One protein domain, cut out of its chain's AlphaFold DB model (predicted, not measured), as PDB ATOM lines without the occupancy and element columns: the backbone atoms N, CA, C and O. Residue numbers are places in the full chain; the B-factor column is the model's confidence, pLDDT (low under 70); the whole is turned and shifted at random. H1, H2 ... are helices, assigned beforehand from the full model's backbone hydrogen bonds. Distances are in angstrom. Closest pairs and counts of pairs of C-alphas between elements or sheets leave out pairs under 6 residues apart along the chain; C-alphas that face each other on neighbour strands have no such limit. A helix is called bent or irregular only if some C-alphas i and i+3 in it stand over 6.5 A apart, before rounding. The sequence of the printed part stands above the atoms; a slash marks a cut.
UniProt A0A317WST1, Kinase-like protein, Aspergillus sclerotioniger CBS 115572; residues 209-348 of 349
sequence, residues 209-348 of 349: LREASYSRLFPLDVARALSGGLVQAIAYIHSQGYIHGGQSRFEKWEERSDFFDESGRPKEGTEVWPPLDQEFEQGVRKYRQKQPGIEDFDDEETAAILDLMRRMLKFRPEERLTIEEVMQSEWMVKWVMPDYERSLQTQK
ATOM      1  N   LEU A 209     223.915 161.403 216.650       70.62
ATOM      2  CA  LEU A 209     223.952 161.052 218.077       70.62
ATOM      3  C   LEU A 209     225.212 161.592 218.764       70.62
ATOM      4  O   LEU A 209     225.124 162.114 219.870       70.62
ATOM      5  N   ARG A 210     226.355 161.545 218.066       68.81
ATOM      6  CA  ARG A 210     227.644 162.057 218.550       68.81
ATOM      7  C   ARG A 210     227.594 163.551 218.872       68.81
ATOM      8  O   ARG A 210     228.115 163.974 219.897       68.81
ATOM      9  N   GLU A 211     226.985 164.347 217.997       65.62
ATOM     10  CA  GLU A 211     226.855 165.795 218.197       65.62
ATOM     11  C   GLU A 211     225.772 166.142 219.216       65.62
ATOM     12  O   GLU A 211     225.883 167.137 219.925       65.62
ATOM     13  N   ALA A 212     224.707 165.340 219.291       62.69
ATOM     14  CA  ALA A 212     223.644 165.537 220.266       62.69
ATOM     15  C   ALA A 212     224.105 165.199 221.695       62.69
ATOM     16  O   ALA A 212     223.681 165.860 222.643       62.69
ATOM     17  N   SER A 213     225.020 164.240 221.861       63.91
ATOM     18  CA  SER A 213     225.627 163.891 223.146       63.91
ATOM     19  C   SER A 213     226.722 164.892 223.558       63.91
ATOM     20  O   SER A 213     227.878 164.514 223.746       63.91
ATOM     21  N   TYR A 214     226.382 166.179 223.715       57.22
ATOM     22  CA  TYR A 214     227.311 167.239 224.157       57.22
ATOM     23  C   TYR A 214     228.059 166.881 225.463       57.22
ATOM     24  O   TYR A 214     229.212 167.272 225.644       57.22
ATOM     25  N   SER A 215     227.424 166.114 226.359       54.47
ATOM     26  CA  SER A 215     227.937 165.685 227.674       54.47
ATOM     27  C   SER A 215     228.315 164.196 227.748       54.47
ATOM     28  O   SER A 215     228.541 163.677 228.843       54.47
ATOM     29  N   ARG A 216     228.404 163.508 226.593       60.66
ATOM     30  CA  ARG A 216     228.656 162.055 226.435       60.66
ATOM     31  C   ARG A 216     227.556 161.116 226.942       60.66
ATOM     32  O   ARG A 216     227.689 159.907 226.791       60.66
ATOM     33  N   LEU A 217     226.480 161.641 227.525       67.75
ATOM     34  CA  LEU A 217     225.387 160.843 228.074       67.75
ATOM     35  C   LEU A 217     224.044 161.500 227.768       67.75
ATOM     36  O   LEU A 217     223.846 162.681 228.044       67.75
ATOM     37  N   PHE A 218     223.117 160.721 227.221       79.81
ATOM     38  CA  PHE A 218     221.716 161.115 227.128       79.81
ATOM     39  C   PHE A 218     220.996 160.852 228.459       79.81
ATOM     40  O   PHE A 218     221.369 159.913 229.172       79.81
ATOM     41  N   PRO A 219     219.936 161.606 228.788       85.00
ATOM     42  CA  PRO A 219     218.917 161.151 229.733       85.00
ATOM     43  C   PRO A 219     218.466 159.709 229.421       85.00
ATOM     44  O   PRO A 219     218.542 159.279 228.265       85.00
ATOM     45  N   LEU A 220     218.107 158.924 230.444       86.31
ATOM     46  CA  LEU A 220     217.828 157.488 230.266       86.31
ATOM     47  C   LEU A 220     216.639 157.241 229.343       86.31
ATOM     48  O   LEU A 220     216.739 156.417 228.439       86.31
ATOM     49  N   ASP A 221     215.569 158.002 229.528       89.00
ATOM     50  CA  ASP A 221     214.383 158.010 228.678       89.00
ATOM     51  C   ASP A 221     214.738 158.256 227.204       89.00
ATOM     52  O   ASP A 221     214.340 157.498 226.319       89.00
ATOM     53  N   VAL A 222     215.586 159.250 226.930       87.56
ATOM     54  CA  VAL A 222     216.063 159.556 225.577       87.56
ATOM     55  C   VAL A 222     216.930 158.420 225.029       87.56
ATOM     56  O   VAL A 222     216.747 158.004 223.885       87.56
ATOM     57  N   ALA A 223     217.866 157.889 225.821       87.75
ATOM     58  CA  ALA A 223     218.739 156.789 225.405       87.75
ATOM     59  C   ALA A 223     217.942 155.519 225.064       87.75
ATOM     60  O   ALA A 223     218.209 154.860 224.054       87.75
ATOM     61  N   ARG A 224     216.942 155.199 225.885       91.69
ATOM     62  CA  ARG A 224     216.014 154.088 225.680       91.69
ATOM     63  C   ARG A 224     215.157 154.322 224.443       91.69
ATOM     64  O   ARG A 224     215.166 153.475 223.559       91.69
ATOM     65  N   ALA A 225     214.529 155.487 224.291       90.69
ATOM     66  CA  ALA A 225     213.730 155.803 223.106       90.69
ATOM     67  C   ALA A 225     214.540 155.688 221.800       90.69
ATOM     68  O   ALA A 225     214.085 155.084 220.827       90.69
ATOM     69  N   LEU A 226     215.777 156.198 221.789       89.00
ATOM     70  CA  LEU A 226     216.700 156.046 220.662       89.00
ATOM     71  C   LEU A 226     217.039 154.576 220.382       89.00
ATOM     72  O   LEU A 226     217.056 154.158 219.223       89.00
ATOM     73  N   SER A 227     217.278 153.789 221.433       91.75
ATOM     74  CA  SER A 227     217.542 152.350 221.323       91.75
ATOM     75  C   SER A 227     216.335 151.601 220.754       91.75
ATOM     76  O   SER A 227     216.498 150.785 219.849       91.75
ATOM     77  N   GLY A 228     215.123 151.936 221.203       92.12
ATOM     78  CA  GLY A 228     213.871 151.382 220.689       92.12
ATOM     79  C   GLY A 228     213.679 151.676 219.206       92.12
ATOM     80  O   GLY A 228     213.443 150.757 218.423       92.12
ATOM     81  N   GLY A 229     213.886 152.928 218.788       90.50
ATOM     82  CA  GLY A 229     213.821 153.311 217.376       90.50
ATOM     83  C   GLY A 229     214.838 152.568 216.507       90.50
ATOM     84  O   GLY A 229     214.502 152.116 215.412       90.50
ATOM     85  N   LEU A 230     216.066 152.384 217.005       90.94
ATOM     86  CA  LEU A 230     217.105 151.632 216.302       90.94
ATOM     87  C   LEU A 230     216.745 150.148 216.156       90.94
ATOM     88  O   LEU A 230     216.841 149.602 215.057       90.94
ATOM     89  N   VAL A 231     216.316 149.497 217.240       92.31
ATOM     90  CA  VAL A 231     215.925 148.079 217.218       92.31
ATOM     91  C   VAL A 231     214.730 147.863 216.290       92.31
ATOM     92  O   VAL A 231     214.756 146.937 215.485       92.31
ATOM     93  N   GLN A 232     213.734 148.755 216.313       92.44
ATOM     94  CA  GLN A 232     212.591 148.708 215.396       92.44
ATOM     95  C   GLN A 232     213.016 148.838 213.930       92.44
ATOM     96  O   GLN A 232     212.545 148.079 213.080       92.44
ATOM     97  N   ALA A 233     213.928 149.765 213.620       91.44
ATOM     98  CA  ALA A 233     214.463 149.928 212.270       91.44
ATOM     99  C   ALA A 233     215.195 148.663 211.791       91.44
ATOM    100  O   ALA A 233     214.981 148.213 210.665       91.44
ATOM    101  N   ILE A 234     216.025 148.061 212.647       90.88
ATOM    102  CA  ILE A 234     216.751 146.823 212.330       90.88
ATOM    103  C   ILE A 234     215.776 145.657 212.132       90.88
ATOM    104  O   ILE A 234     215.908 144.925 211.153       90.88
ATOM    105  N   ALA A 235     214.775 145.515 213.006       91.62
ATOM    106  CA  ALA A 235     213.742 144.487 212.892       91.62
ATOM    107  C   ALA A 235     213.005 144.590 211.555       91.62
ATOM    108  O   ALA A 235     212.847 143.598 210.843       91.62
ATOM    109  N   TYR A 236     212.665 145.817 211.153       92.25
ATOM    110  CA  TYR A 236     212.070 146.063 209.849       92.25
ATOM    111  C   TYR A 236     212.993 145.622 208.708       92.25
ATOM    112  O   TYR A 236     212.582 144.834 207.857       92.25
ATOM    113  N   ILE A 237     214.248 146.079 208.705       90.50
ATOM    114  CA  ILE A 237     215.245 145.739 207.679       90.50
ATOM    115  C   ILE A 237     215.386 144.213 207.535       90.50
ATOM    116  O   ILE A 237     215.343 143.694 206.417       90.50
ATOM    117  N   HIS A 238     215.479 143.495 208.656       89.44
ATOM    118  CA  HIS A 238     215.587 142.035 208.682       89.44
ATOM    119  C   HIS A 238     214.331 141.341 208.160       89.44
ATOM    120  O   HIS A 238     214.448 140.400 207.375       89.44
ATOM    121  N   SER A 239     213.139 141.842 208.507       90.25
ATOM    122  CA  SER A 239     211.869 141.309 207.991       90.25
ATOM    123  C   SER A 239     211.776 141.383 206.461       90.25
ATOM    124  O   SER A 239     211.096 140.571 205.838       90.25
ATOM    125  N   GLN A 240     212.488 142.334 205.844       89.31
ATOM    126  CA  GLN A 240     212.565 142.502 204.391       89.31
ATOM    127  C   GLN A 240     213.693 141.675 203.742       89.31
ATOM    128  O   GLN A 240     213.917 141.774 202.534       89.31
ATOM    129  N   GLY A 241     214.431 140.876 204.520       86.75
ATOM    130  CA  GLY A 241     215.566 140.083 204.041       86.75
ATOM    131  C   GLY A 241     216.815 140.912 203.724       86.75
ATOM    132  O   GLY A 241     217.683 140.464 202.970       86.75
ATOM    133  N   TYR A 242     216.905 142.126 204.268       84.81
ATOM    134  CA  TYR A 242     218.098 142.960 204.198       84.81
ATOM    135  C   TYR A 242     218.859 142.868 205.515       84.81
ATOM    136  O   TYR A 242     218.275 142.692 206.578       84.81
ATOM    137  N   ILE A 243     220.180 143.011 205.452       81.00
ATOM    138  CA  ILE A 243     221.025 143.146 206.639       81.00
ATOM    139  C   ILE A 243     221.745 144.481 206.528       81.00
ATOM    140  O   ILE A 243     222.286 144.821 205.470       81.00
ATOM    141  N   HIS A 244     221.740 145.242 207.619       69.56
ATOM    142  CA  HIS A 244     222.507 146.472 207.717       69.56
ATOM    143  C   HIS A 244     223.943 146.141 208.124       69.56
ATOM    144  O   HIS A 244     224.193 145.673 209.232       69.56
ATOM    145  N   GLY A 245     224.900 146.371 207.232       63.59
ATOM    146  CA  GLY A 245     226.281 146.003 207.477       63.59
ATOM    147  C   GLY A 245     227.268 146.636 206.512       63.59
ATOM    148  O   GLY A 245     227.196 146.420 205.308       63.59
ATOM    149  N   GLY A 246     228.251 147.363 207.051       51.31
ATOM    150  CA  GLY A 246     229.477 147.678 206.314       51.31
ATOM    151  C   GLY A 246     230.200 146.386 205.923       51.31
ATOM    152  O   GLY A 246     230.100 145.395 206.648       51.31
ATOM    153  N   GLN A 247     230.915 146.378 204.789       42.66
ATOM    154  CA  GLN A 247     231.719 145.219 204.380       42.66
ATOM    155  C   GLN A 247     232.516 144.688 205.579       42.66
ATOM    156  O   GLN A 247     233.232 145.444 206.239       42.66
ATOM    157  N   SER A 248     232.361 143.392 205.861       38.72
ATOM    158  CA  SER A 248     233.148 142.664 206.852       38.72
ATOM    159  C   SER A 248     234.634 142.934 206.602       38.72
ATOM    160  O   SER A 248     235.231 142.429 205.654       38.72
ATOM    161  N   ARG A 249     235.248 143.757 207.458       41.22
ATOM    162  CA  ARG A 249     236.704 143.937 207.494       41.22
ATOM    163  C   ARG A 249     237.390 142.740 208.162       41.22
ATOM    164  O   ARG A 249     238.607 142.688 208.178       41.22
ATOM    165  N   PHE A 250     236.626 141.787 208.704       42.38
ATOM    166  CA  PHE A 250     237.142 140.691 209.521       42.38
ATOM    167  C   PHE A 250     237.904 139.644 208.700       42.38
ATOM    168  O   PHE A 250     238.956 139.187 209.127       42.38
ATOM    169  N   GLU A 251     237.425 139.310 207.498       40.12
ATOM    170  CA  GLU A 251     238.143 138.404 206.582       40.12
ATOM    171  C   GLU A 251     239.360 139.076 205.934       40.12
ATOM    172  O   GLU A 251     240.318 138.406 205.568       40.12
ATOM    173  N   LYS A 252     239.343 140.412 205.842       43.53
ATOM    174  CA  LYS A 252     240.444 141.238 205.324       43.53
ATOM    175  C   LYS A 252     241.367 141.768 206.426       43.53
ATOM    176  O   LYS A 252     242.195 142.636 206.161       43.53
ATOM    177  N   TRP A 253     241.200 141.319 207.673       48.00
ATOM    178  CA  TRP A 253     242.048 141.762 208.773       48.00
ATOM    179  C   TRP A 253     243.323 140.920 208.793       48.00
ATOM    180  O   TRP A 253     243.422 139.934 209.520       48.00
ATOM    181  N   GLU A 254     244.282 141.308 207.952       49.88
ATOM    182  CA  GLU A 254     245.576 140.625 207.803       49.88
ATOM    183  C   GLU A 254     246.349 140.542 209.131       49.88
ATOM    184  O   GLU A 254     246.999 139.540 209.401       49.88
ATOM    185  N   GLU A 255     246.176 141.526 210.019       52.12
ATOM    186  CA  GLU A 255     246.800 141.581 211.351       52.12
ATOM    187  C   GLU A 255     246.025 140.796 212.429       52.12
ATOM    188  O   GLU A 255     246.379 140.838 213.603       52.12
ATOM    189  N   ARG A 256     244.951 140.059 212.097       52.34
ATOM    190  CA  ARG A 256     244.188 139.274 213.095       52.34
ATOM    191  C   ARG A 256     245.086 138.295 213.850       52.34
ATOM    192  O   ARG A 256     244.896 138.083 215.047       52.34
ATOM    193  N   SER A 257     246.061 137.718 213.149       59.06
ATOM    194  CA  SER A 257     247.064 136.839 213.743       59.06
ATOM    195  C   SER A 257     247.979 137.556 214.724       59.06
ATOM    196  O   SER A 257     248.636 136.876 215.496       59.06
ATOM    197  N   ASP A 258     248.054 138.883 214.739       58.41
ATOM    198  CA  ASP A 258     248.917 139.624 215.665       58.41
ATOM    199  C   ASP A 258     248.266 139.779 217.040       58.41
ATOM    200  O   ASP A 258     248.961 139.853 218.050       58.41
ATOM    201  N   PHE A 259     246.932 139.732 217.086       51.62
ATOM    202  CA  PHE A 259     246.148 139.904 218.307       51.62
ATOM    203  C   PHE A 259     245.553 138.598 218.830       51.62
ATOM    204  O   PHE A 259     245.411 138.456 220.041       51.62
ATOM    205  N   PHE A 260     245.219 137.642 217.956       60.88
ATOM    206  CA  PHE A 260     244.549 136.395 218.333       60.88
ATOM    207  C   PHE A 260     245.289 135.156 217.816       60.88
ATOM    208  O   PHE A 260     245.909 135.178 216.752       60.88
ATOM    209  N   ASP A 261     245.226 134.061 218.573       69.94
ATOM    210  CA  ASP A 261     245.658 132.742 218.114       69.94
ATOM    211  C   ASP A 261     244.619 132.086 217.180       69.94
ATOM    212  O   ASP A 261     243.517 132.600 216.969       69.94
ATOM    213  N   GLU A 262     244.961 130.929 216.609       57.88
ATOM    214  CA  GLU A 262     244.076 130.174 215.705       57.88
ATOM    215  C   GLU A 262     242.769 129.705 216.374       57.88
ATOM    216  O   GLU A 262     241.803 129.378 215.687       57.88
ATOM    217  N   SER A 263     242.704 129.719 217.711       59.44
ATOM    218  CA  SER A 263     241.505 129.415 218.495       59.44
ATOM    219  C   SER A 263     240.667 130.657 218.847       59.44
ATOM    220  O   SER A 263     239.611 130.530 219.469       59.44
ATOM    221  N   GLY A 264     241.106 131.850 218.427       54.78
ATOM    222  CA  GLY A 264     240.442 133.129 218.675       54.78
ATOM    223  C   GLY A 264     240.735 133.734 220.049       54.78
ATOM    224  O   GLY A 264     240.011 134.633 220.478       54.78
ATOM    225  N   ARG A 265     241.763 133.257 220.763       56.66
ATOM    226  CA  ARG A 265     242.155 133.806 222.071       56.66
ATOM    227  C   ARG A 265     243.188 134.918 221.909       56.66
ATOM    228  O   ARG A 265     244.059 134.785 221.052       56.66
ATOM    229  N   PRO A 266     243.126 135.994 222.716       57.00
ATOM    230  CA  PRO A 266     244.132 137.049 222.683       57.00
ATOM    231  C   PRO A 266     245.534 136.496 222.954       57.00
ATOM    232  O   PRO A 266     245.711 135.682 223.862       57.00
ATOM    233  N   LYS A 267     246.534 136.953 222.199       67.62
ATOM    234  CA  LYS A 267     247.938 136.604 222.440       67.62
ATOM    235  C   LYS A 267     248.443 137.233 223.743       67.62
ATOM    236  O   LYS A 267     247.982 138.293 224.174       67.62
ATOM    237  N   GLU A 268     249.401 136.574 224.381       49.34
ATOM    238  CA  GLU A 268     249.990 137.022 225.644       49.34
ATOM    239  C   GLU A 268     250.712 138.375 225.453       49.34
ATOM    240  O   GLU A 268     251.523 138.526 224.543       49.34
ATOM    241  N   GLY A 269     250.374 139.383 226.271       55.25
ATOM    242  CA  GLY A 269     250.890 140.759 226.148       55.25
ATOM    243  C   GLY A 269     249.972 141.750 225.418       55.25
ATOM    244  O   GLY A 269     250.273 142.941 225.382       55.25
ATOM    245  N   THR A 270     248.836 141.292 224.889       51.12
ATOM    246  CA  THR A 270     247.790 142.178 224.358       51.12
ATOM    247  C   THR A 270     246.988 142.778 225.516       51.12
ATOM    248  O   THR A 270     246.622 142.047 226.438       51.12
ATOM    249  N   GLU A 271     246.700 144.086 225.497       47.34
ATOM    250  CA  GLU A 271     245.817 144.710 226.495       47.34
ATOM    251  C   GLU A 271     244.455 144.004 226.491       47.34
ATOM    252  O   GLU A 271     243.664 144.114 225.550       47.34
ATOM    253  N   VAL A 272     244.191 143.241 227.550       54.78
ATOM    254  CA  VAL A 272     242.888 142.622 227.771       54.78
ATOM    255  C   VAL A 272     241.963 143.736 228.233       54.78
ATOM    256  O   VAL A 272     242.112 144.258 229.339       54.78
ATOM    257  N   TRP A 273     241.032 144.130 227.365       53.94
ATOM    258  CA  TRP A 273     239.963 145.049 227.738       53.94
ATOM    259  C   TRP A 273     239.279 144.545 229.018       53.94
ATOM    260  O   TRP A 273     239.064 143.334 229.146       53.94
ATOM    261  N   PRO A 274     238.944 145.434 229.968       62.94
ATOM    262  CA  PRO A 274     238.256 145.029 231.182       62.94
ATOM    263  C   PRO A 274     236.964 144.267 230.854       62.94
ATOM    264  O   PRO A 274     236.355 144.517 229.808       62.94
ATOM    265  N   PRO A 275     236.515 143.355 231.735       74.75
ATOM    266  CA  PRO A 275     235.232 142.685 231.576       74.75
ATOM    267  C   PRO A 275     234.109 143.693 231.324       74.75
ATOM    268  O   PRO A 275     234.120 144.791 231.884       74.75
ATOM    269  N   LEU A 276     233.120 143.303 230.517       75.88
ATOM    270  CA  LEU A 276     232.014 144.172 230.104       75.88
ATOM    271  C   LEU A 276     231.346 144.889 231.284       75.88
ATOM    272  O   LEU A 276     231.045 146.073 231.196       75.88
ATOM    273  N   ASP A 277     231.180 144.186 232.401       75.69
ATOM    274  CA  ASP A 277     230.582 144.714 233.630       75.69
ATOM    275  C   ASP A 277     231.400 145.869 234.218       75.69
ATOM    276  O   ASP A 277     230.863 146.895 234.631       75.69
ATOM    277  N   GLN A 278     232.726 145.726 234.204       73.50
ATOM    278  CA  GLN A 278     233.647 146.745 234.686       73.50
ATOM    279  C   GLN A 278     233.675 147.959 233.748       73.50
ATOM    280  O   GLN A 278     233.750 149.092 234.226       73.50
ATOM    281  N   GLU A 279     233.592 147.740 232.434       75.06
ATOM    282  CA  GLU A 279     233.461 148.819 231.449       75.06
ATOM    283  C   GLU A 279     232.125 149.554 231.569       75.06
ATOM    284  O   GLU A 279     232.105 150.780 231.516       75.06
ATOM    285  N   PHE A 280     231.018 148.847 231.797       76.19
ATOM    286  CA  PHE A 280     229.710 149.468 231.993       76.19
ATOM    287  C   PHE A 280     229.687 150.339 233.254       76.19
ATOM    288  O   PHE A 280     229.309 151.512 233.209       76.19
ATOM    289  N   GLU A 281     230.186 149.808 234.368       76.50
ATOM    290  CA  GLU A 281     230.265 150.544 235.627       76.50
ATOM    291  C   GLU A 281     231.149 151.796 235.489       76.50
ATOM    292  O   GLU A 281     230.776 152.895 235.904       76.50
ATOM    293  N   GLN A 282     232.324 151.667 234.864       70.69
ATOM    294  CA  GLN A 282     233.267 152.780 234.733       70.69
ATOM    295  C   GLN A 282     232.898 153.787 233.643       70.69
ATOM    296  O   GLN A 282     233.130 154.981 233.826       70.69
ATOM    297  N   GLY A 283     232.385 153.311 232.511       66.62
ATOM    298  CA  GLY A 283     232.104 154.090 231.307       66.62
ATOM    299  C   GLY A 283     230.705 154.697 231.274       66.62
ATOM    300  O   GLY A 283     230.522 155.744 230.658       66.62
ATOM    301  N   VAL A 284     229.738 154.097 231.976       74.94
ATOM    302  CA  VAL A 284     228.338 154.545 231.980       74.94
ATOM    303  C   VAL A 284     227.942 155.076 233.353       74.94
ATOM    304  O   VAL A 284     227.771 156.289 233.508       74.94
ATOM    305  N   ARG A 285     227.852 154.205 234.367       76.00
ATOM    306  CA  ARG A 285     227.287 154.564 235.683       76.00
ATOM    307  C   ARG A 285     228.111 155.619 236.408       76.00
ATOM    308  O   ARG A 285     227.589 156.672 236.765       76.00
ATOM    309  N   LYS A 286     229.434 155.440 236.515       77.38
ATOM    310  CA  LYS A 286     230.310 156.439 237.157       77.38
ATOM    311  C   LYS A 286     230.283 157.810 236.484       77.38
ATOM    312  O   LYS A 286     230.527 158.808 237.159       77.38
ATOM    313  N   TYR A 287     230.046 157.889 235.175       71.56
ATOM    314  CA  TYR A 287     229.909 159.180 234.494       71.56
ATOM    315  C   TYR A 287     228.534 159.808 234.741       71.56
ATOM    316  O   TYR A 287     228.478 161.022 234.932       71.56
ATOM    317  N   ARG A 288     227.462 159.003 234.811       76.56
ATOM    318  CA  ARG A 288     226.109 159.457 235.184       76.56
ATOM    319  C   ARG A 288     226.063 159.986 236.610       76.56
ATOM    320  O   ARG A 288     225.687 161.130 236.812       76.56
ATOM    321  N   GLN A 289     226.571 159.220 237.572       77.56
ATOM    322  CA  GLN A 289     226.601 159.589 238.994       77.56
ATOM    323  C   GLN A 289     227.391 160.876 239.277       77.56
ATOM    324  O   GLN A 289     227.149 161.558 240.270       77.56
ATOM    325  N   LYS A 290     228.351 161.226 238.411       77.81
ATOM    326  CA  LYS A 290     229.116 162.478 238.512       77.81
ATOM    327  C   LYS A 290     228.375 163.692 237.950       77.81
ATOM    328  O   LYS A 290     228.808 164.813 238.216       77.81
ATOM    329  N   GLN A 291     227.320 163.496 237.157       69.75
ATOM    330  CA  GLN A 291     226.549 164.582 236.558       69.75
ATOM    331  C   GLN A 291     225.255 164.819 237.353       69.75
ATOM    332  O   GLN A 291     224.369 163.967 237.359       69.75
ATOM    333  N   PRO A 292     225.113 165.974 238.029       69.19
ATOM    334  CA  PRO A 292     223.912 166.273 238.797       69.19
ATOM    335  C   PRO A 292     222.684 166.369 237.882       69.19
ATOM    336  O   PRO A 292     222.724 167.039 236.852       69.19
ATOM    337  N   GLY A 293     221.588 165.717 238.279       70.62
ATOM    338  CA  GLY A 293     220.314 165.730 237.551       70.62
ATOM    339  C   GLY A 293     220.191 164.705 236.418       70.62
ATOM    340  O   GLY A 293     219.170 164.703 235.738       70.62
ATOM    341  N   ILE A 294     221.189 163.839 236.211       72.75
ATOM    342  CA  ILE A 294     221.084 162.705 235.285       72.75
ATOM    343  C   ILE A 294     220.747 161.440 236.072       72.75
ATOM    344  O   ILE A 294     221.485 161.051 236.974       72.75
ATOM    345  N   GLU A 295     219.645 160.792 235.701       77.44
ATOM    346  CA  GLU A 295     219.247 159.505 236.272       77.44
ATOM    347  C   GLU A 295     220.267 158.404 235.941       77.44
ATOM    348  O   GLU A 295     220.857 158.367 234.848       77.44
ATOM    349  N   ASP A 296     220.472 157.512 236.911       80.88
ATOM    350  CA  ASP A 296     221.321 156.328 236.796       80.88
ATOM    351  C   ASP A 296     220.469 155.057 236.690       80.88
ATOM    352  O   ASP A 296     219.294 155.055 237.053       80.88
ATOM    353  N   PHE A 297     221.075 153.992 236.173       82.81
ATOM    354  CA  PHE A 297     220.445 152.680 236.090       82.81
ATOM    355  C   PHE A 297     220.241 152.103 237.494       82.81
ATOM    356  O   PHE A 297     221.168 152.108 238.316       82.81
ATOM    357  N   ASP A 298     219.048 151.562 237.742       88.75
ATOM    358  CA  ASP A 298     218.819 150.713 238.908       88.75
ATOM    359  C   ASP A 298     219.509 149.344 238.730       88.75
ATOM    360  O   ASP A 298     219.996 148.995 237.646       88.75
ATOM    361  N   ASP A 299     219.626 148.581 239.817       89.25
ATOM    362  CA  ASP A 299     220.364 147.314 239.806       89.25
ATOM    363  C   ASP A 299     219.682 146.245 238.931       89.25
ATOM    364  O   ASP A 299     220.363 145.409 238.331       89.25
ATOM    365  N   GLU A 300     218.352 146.288 238.816       94.62
ATOM    366  CA  GLU A 300     217.572 145.346 238.010       94.62
ATOM    367  C   GLU A 300     217.748 145.641 236.515       94.62
ATOM    368  O   GLU A 300     218.072 144.749 235.729       94.62
ATOM    369  N   GLU A 301     217.643 146.912 236.125       92.94
ATOM    370  CA  GLU A 301     217.895 147.362 234.762       92.94
ATOM    371  C   GLU A 301     219.344 147.102 234.350       92.94
ATOM    372  O   GLU A 301     219.603 146.658 233.230       92.94
ATOM    373  N   THR A 302     220.292 147.340 235.264       89.81
ATOM    374  CA  THR A 302     221.716 147.067 235.040       89.81
ATOM    375  C   THR A 302     221.947 145.588 234.733       89.81
ATOM    376  O   THR A 302     222.666 145.257 233.789       89.81
ATOM    377  N   ALA A 303     221.316 144.680 235.481       92.81
ATOM    378  CA  ALA A 303     221.409 143.250 235.206       92.81
ATOM    379  C   ALA A 303     220.806 142.893 233.835       92.81
ATOM    380  O   ALA A 303     221.430 142.158 233.063       92.81
ATOM    381  N   ALA A 304     219.641 143.459 233.506       93.62
ATOM    382  CA  ALA A 304     218.932 143.191 232.258       93.62
ATOM    383  C   ALA A 304     219.702 143.679 231.016       93.62
ATOM    384  O   ALA A 304     219.825 142.942 230.032       93.62
ATOM    385  N   ILE A 305     220.263 144.896 231.045       90.19
ATOM    386  CA  ILE A 305     221.038 145.430 229.913       90.19
ATOM    387  C   ILE A 305     222.356 144.670 229.723       90.19
ATOM    388  O   ILE A 305     222.747 144.390 228.590       90.19
ATOM    389  N   LEU A 306     223.021 144.273 230.814       88.62
ATOM    390  CA  LEU A 306     224.256 143.492 230.745       88.62
ATOM    391  C   LEU A 306     224.009 142.078 230.204       88.62
ATOM    392  O   LEU A 306     224.811 141.603 229.395       88.62
ATOM    393  N   ASP A 307     222.913 141.410 230.586       92.50
ATOM    394  CA  ASP A 307     222.524 140.126 229.979       92.50
ATOM    395  C   ASP A 307     222.316 140.264 228.467       92.50
ATOM    396  O   ASP A 307     222.933 139.539 227.677       92.50
ATOM    397  N   LEU A 308     221.520 141.259 228.060       92.50
ATOM    398  CA  LEU A 308     221.258 141.539 226.653       92.50
ATOM    399  C   LEU A 308     222.565 141.769 225.881       92.50
ATOM    400  O   LEU A 308     222.805 141.122 224.857       92.50
ATOM    401  N   MET A 309     223.449 142.633 226.388       88.81
ATOM    402  CA  MET A 309     224.729 142.938 225.744       88.81
ATOM    403  C   MET A 309     225.620 141.701 225.612       88.81
ATOM    404  O   MET A 309     226.177 141.467 224.539       88.81
ATOM    405  N   ARG A 310     225.733 140.863 226.652       87.06
ATOM    406  CA  ARG A 310     226.526 139.620 226.589       87.06
ATOM    407  C   ARG A 310     226.017 138.670 225.509       87.06
ATOM    408  O   ARG A 310     226.816 138.043 224.814       87.06
ATOM    409  N   ARG A 311     224.697 138.564 225.348       88.00
ATOM    410  CA  ARG A 311     224.067 137.696 224.343       88.00
ATOM    411  C   ARG A 311     224.154 138.276 222.927       88.00
ATOM    412  O   ARG A 311     224.304 137.517 221.974       88.00
ATOM    413  N   MET A 312     224.128 139.602 222.778       87.06
ATOM    414  CA  MET A 312     224.333 140.277 221.488       87.06
ATOM    415  C   MET A 312     225.792 140.228 221.013       87.06
ATOM    416  O   MET A 312     226.049 140.104 219.816       87.06
ATOM    417  N   LEU A 313     226.751 140.313 221.938       82.50
ATOM    418  CA  LEU A 313     228.185 140.414 221.640       82.50
ATOM    419  C   LEU A 313     228.898 139.056 221.553       82.50
ATOM    420  O   LEU A 313     230.129 139.006 221.530       82.50
ATOM    421  N   LYS A 314     228.157 137.944 221.470       78.44
ATOM    422  CA  LYS A 314     228.776 136.635 221.247       78.44
ATOM    423  C   LYS A 314     229.512 136.593 219.911       78.44
ATOM    424  O   LYS A 314     229.012 137.021 218.871       78.44
ATOM    425  N   PHE A 315     230.719 136.035 219.942       74.56
ATOM    426  CA  PHE A 315     231.588 135.967 218.771       74.56
ATOM    427  C   PHE A 315     230.935 135.175 217.627       74.56
ATOM    428  O   PHE A 315     230.787 135.683 216.509       74.56
ATOM    429  N   ARG A 316     230.481 133.954 217.931       67.62
ATOM    430  CA  ARG A 316     229.825 133.059 216.972       67.62
ATOM    431  C   ARG A 316     228.426 133.574 216.628       67.62
ATOM    432  O   ARG A 316     227.631 133.761 217.548       67.62
ATOM    433  N   PRO A 317     228.118 133.830 215.344       77.06
ATOM    434  CA  PRO A 317     226.834 134.402 214.945       77.06
ATOM    435  C   PRO A 317     225.644 133.504 215.290       77.06
ATOM    436  O   PRO A 317     224.591 134.034 215.615       77.06
ATOM    437  N   GLU A 318     225.814 132.182 215.293       82.00
ATOM    438  CA  GLU A 318     224.764 131.213 215.641       82.00
ATOM    439  C   GLU A 318     224.385 131.263 217.124       82.00
ATOM    440  O   GLU A 318     223.323 130.794 217.516       82.00
ATOM    441  N   GLU A 319     225.265 131.812 217.962       82.44
ATOM    442  CA  GLU A 319     225.025 131.954 219.393       82.44
ATOM    443  C   GLU A 319     224.473 133.343 219.755       82.44
ATOM    444  O   GLU A 319     224.082 133.553 220.909       82.44
ATOM    445  N   ARG A 320     224.476 134.297 218.809       87.75
ATOM    446  CA  ARG A 320     223.965 135.659 219.018       87.75
ATOM    447  C   ARG A 320     222.448 135.679 218.975       87.75
ATOM    448  O   ARG A 320     221.825 134.897 218.267       87.75
ATOM    449  N   LEU A 321     221.879 136.658 219.672       88.31
ATOM    450  CA  LEU A 321     220.452 136.935 219.573       88.31
ATOM    451  C   LEU A 321     220.052 137.345 218.158       88.31
ATOM    452  O   LEU A 321     220.698 138.184 217.523       88.31
ATOM    453  N   THR A 322     218.928 136.792 217.719       90.44
ATOM    454  CA  THR A 322     218.135 137.328 216.613       90.44
ATOM    455  C   THR A 322     217.494 138.655 217.012       90.44
ATOM    456  O   THR A 322     217.399 138.998 218.193       90.44
ATOM    457  N   ILE A 323     217.048 139.436 216.026       90.81
ATOM    458  CA  ILE A 323     216.431 140.732 216.322       90.81
ATOM    459  C   ILE A 323     215.093 140.560 217.054       90.81
ATOM    460  O   ILE A 323     214.767 141.357 217.929       90.81
ATOM    461  N   GLU A 324     214.370 139.479 216.768       91.06
ATOM    462  CA  GLU A 324     213.133 139.099 217.445       91.06
ATOM    463  C   GLU A 324     213.384 138.804 218.930       91.06
ATOM    464  O   GLU A 324     212.661 139.302 219.794       91.06
ATOM    465  N   GLU A 325     214.451 138.068 219.249       93.69
ATOM    466  CA  GLU A 325     214.834 137.791 220.638       93.69
ATOM    467  C   GLU A 325     215.354 139.038 221.364       93.69
ATOM    468  O   GLU A 325     215.113 139.190 222.562       93.69
ATOM    469  N   VAL A 326     216.033 139.958 220.665       94.31
ATOM    470  CA  VAL A 326     216.397 141.267 221.234       94.31
ATOM    471  C   VAL A 326     215.133 142.031 221.615       94.31
ATOM    472  O   VAL A 326     215.030 142.484 222.752       94.31
ATOM    473  N   MET A 327     214.150 142.129 220.713       92.56
ATOM    474  CA  MET A 327     212.880 142.817 220.980       92.56
ATOM    475  C   MET A 327     212.113 142.222 222.167       92.56
ATOM    476  O   MET A 327     211.433 142.957 222.876       92.56
ATOM    477  N   GLN A 328     212.235 140.912 222.391       95.19
ATOM    478  CA  GLN A 328     211.602 140.198 223.504       95.19
ATOM    479  C   GLN A 328     212.439 140.177 224.789       95.19
ATOM    480  O   GLN A 328     211.982 139.648 225.804       95.19
ATOM    481  N   SER A 329     213.659 140.720 224.771       96.50
ATOM    482  CA  SER A 329     214.507 140.762 225.960       96.50
ATOM    483  C   SER A 329     213.878 141.599 227.072       96.50
ATOM    484  O   SER A 329     213.153 142.565 226.825       96.50
ATOM    485  N   GLU A 330     214.198 141.242 228.313       96.81
ATOM    486  CA  GLU A 330     213.658 141.909 229.496       96.81
ATOM    487  C   GLU A 330     213.929 143.417 229.471       96.81
ATOM    488  O   GLU A 330     213.008 144.214 229.648       96.81
ATOM    489  N   TRP A 331     215.172 143.808 229.152       96.31
ATOM    490  CA  TRP A 331     215.553 145.216 229.064       96.31
ATOM    491  C   TRP A 331     214.715 145.977 228.026       96.31
ATOM    492  O   TRP A 331     214.223 147.078 228.290       96.31
ATOM    493  N   MET A 332     214.491 145.359 226.860       95.94
ATOM    494  CA  MET A 332     213.707 145.977 225.795       95.94
ATOM    495  C   MET A 332     212.242 146.164 226.193       95.94
ATOM    496  O   MET A 332     211.695 147.255 226.035       95.94
ATOM    497  N   VAL A 333     211.604 145.125 226.729       96.75
ATOM    498  CA  VAL A 333     210.169 145.149 227.042       96.75
ATOM    499  C   VAL A 333     209.863 146.049 228.237       96.75
ATOM    500  O   VAL A 333     208.918 146.834 228.183       96.75
ATOM    501  N   LYS A 334     210.647 145.952 229.318       96.75
ATOM    502  CA  LYS A 334     210.328 146.620 230.587       96.75
ATOM    503  C   LYS A 334     210.791 148.079 230.641       96.75
ATOM    504  O   LYS A 334     210.094 148.890 231.245       96.75
ATOM    505  N   TRP A 335     211.901 148.433 229.985       95.75
ATOM    506  CA  TRP A 335     212.444 149.799 230.033       95.75
ATOM    507  C   TRP A 335     212.397 150.517 228.683       95.75
ATOM    508  O   TRP A 335     211.956 151.664 228.621       95.75
ATOM    509  N   VAL A 336     212.802 149.872 227.585       94.94
ATOM    510  CA  VAL A 336     212.962 150.572 226.296       94.94
ATOM    511  C   VAL A 336     211.647 150.903 225.604       94.94
ATOM    512  O   VAL A 336     211.437 152.048 225.202       94.94
ATOM    513  N   MET A 337     210.770 149.916 225.430       94.56
ATOM    514  CA  MET A 337     209.530 150.089 224.674       94.56
ATOM    515  C   MET A 337     208.604 151.164 225.268       94.56
ATOM    516  O   MET A 337     208.125 151.991 224.489       94.56
ATOM    517  N   PRO A 338     208.424 151.269 226.601       96.12
ATOM    518  CA  PRO A 338     207.635 152.351 227.190       96.12
ATOM    519  C   PRO A 338     208.164 153.754 226.859       96.12
ATOM    520  O   PRO A 338     207.380 154.654 226.560       96.12
ATOM    521  N   ASP A 339     209.485 153.956 226.904       94.00
ATOM    522  CA  ASP A 339     210.117 155.241 226.566       94.00
ATOM    523  C   ASP A 339     210.039 155.542 225.064       94.00
ATOM    524  O   ASP A 339     209.769 156.674 224.654       94.00
ATOM    525  N   TYR A 340     210.210 154.519 224.228       92.50
ATOM    526  CA  TYR A 340     210.053 154.649 222.785       92.50
ATOM    527  C   TYR A 340     208.624 155.048 222.396       92.50
ATOM    528  O   TYR A 340     208.442 156.011 221.651       92.50
ATOM    529  N   GLU A 341     207.606 154.378 222.933       93.50
ATOM    530  CA  GLU A 341     206.198 154.683 222.656       93.50
ATOM    531  C   GLU A 341     205.809 156.095 223.109       93.50
ATOM    532  O   GLU A 341     205.171 156.827 222.346       93.50
ATOM    533  N   ARG A 342     206.272 156.523 224.295       93.56
ATOM    534  CA  ARG A 342     206.123 157.914 224.759       93.56
ATOM    535  C   ARG A 342     206.722 158.905 223.766       93.56
ATOM    536  O   ARG A 342     206.069 159.885 223.411       93.56
ATOM    537  N   SER A 343     207.925 158.625 223.260       89.88
ATOM    538  CA  SER A 343     208.593 159.509 222.298       89.88
ATOM    539  C   SER A 343     207.806 159.679 220.992       89.88
ATOM    540  O   SER A 343     207.805 160.764 220.411       89.88
ATOM    541  N   LEU A 344     207.083 158.640 220.552       86.50
ATOM    542  CA  LEU A 344     206.237 158.699 219.357       86.50
ATOM    543  C   LEU A 344     204.973 159.543 219.566       86.50
ATOM    544  O   LEU A 344     204.456 160.104 218.600       86.50
ATOM    545  N   GLN A 345     204.456 159.624 220.795       85.69
ATOM    546  CA  GLN A 345     203.331 160.499 221.133       85.69
ATOM    547  C   GLN A 345     203.754 161.965 221.154       85.69
ATOM    548  O   GLN A 345     203.111 162.781 220.501       85.69
ATOM    549  N   THR A 346     204.887 162.282 221.782       80.44
ATOM    550  CA  THR A 346     205.415 163.656 221.841       80.44
ATOM    551  C   THR A 346     205.777 164.224 220.465       80.44
ATOM    552  O   THR A 346     205.779 165.432 220.285       80.44
ATOM    553  N   GLN A 347     206.081 163.382 219.470       64.25
ATOM    554  CA  GLN A 347     206.358 163.836 218.098       64.25
ATOM    555  C   GLN A 347     205.104 164.150 217.262       64.25
ATOM    556  O   GLN A 347     205.245 164.675 216.156       64.25
ATOM    557  N   LYS A 348     203.905 163.783 217.734       60.22
ATOM    558  CA  LYS A 348     202.628 164.035 217.040       60.22
ATOM    559  C   LYS A 348     201.937 165.324 217.491       60.22
ATOM    560  O   LYS A 348     201.023 165.769 216.800       60.22
TER     561      LYS A 348
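This is residues 209 to 348 of the 349 residues of the protein "Kinase-like protein" of Aspergillus sclerotioniger CBS 115572 (UniProt A0A317WST1). H2 and H7 cross to form the core of a loose helical cluster, with H6 packed on H2, H5 meeting the start of H7, and H4 beyond H5. Residues 240 to 275, with the small H3 among them, make a wide loop reaching far from this core, and residues 245 to 255 stick out. The printed part has 140 residues with seven named helices, H1 to H7, and no named strand: all helix. It is only just loose, close to compact, with a radius of gyration of the C-alphas of 17.7 A and spans of 51 by 42 by 30 A.

H1, residues 209 to 212, touches no helix. H2, residues 220 to 239, touches H7, residues 330 to 346, about perpendicular at 82 degrees, with residues 221 to 229 of H2 alone; the closest C-alphas, of Ala 225 and Tyr 340, are 3.9 A apart. Residues 231 to 238 of H2 alone touch H6, residues 323 to 327, closest at the C-alphas of Ala 235 and Ile 323, 5.8 A. H3, residues 256 to 259, touches no helix. H4, residues 276 to 289, and H5, residues 299 to 312, form a hairpin and only just touch, with 3 pairs of C-alphas within 8 A, the closest those of Asp 277 and Leu 306, 7.1 A; they run opposite ways at a steep tilt of 43 degrees. H5 touches residues 330 to 335 of H7 alone, about perpendicular at 81 degrees; the C-alphas of Ala 304 and Trp 331 are closest, 5.1 A. Every O i to N i+4 pair is within hydrogen-bond range in H2, H5 and H6, against 7 of 10 in H4 and 10 of 13 in H7; H1 and H3 are too short for such a pair.

H1 begins at C-alpha 209 (223.952, 161.052, 218.077). H2 is 28.2 A long, H4 18.6 A, H5 20.0 A and H7 24.5 A. H7, with a kink of 37 degrees near residue 337, ends at C-alpha 346 (205.415, 163.656, 221.841). H4 and H7 are only just irregular: C-alphas 283 and 286 are 6.6 A apart, 334 and 337 6.9 A.

The C-alphas farthest apart, of Glu 268 and Lys 348, are 55.2 A apart. The printed part has no cut; the links H2 to H3 and H3 to H4 are long. Of 45 residues with pLDDT under 70, the longest runs are 210 to 217 and 244 to 274.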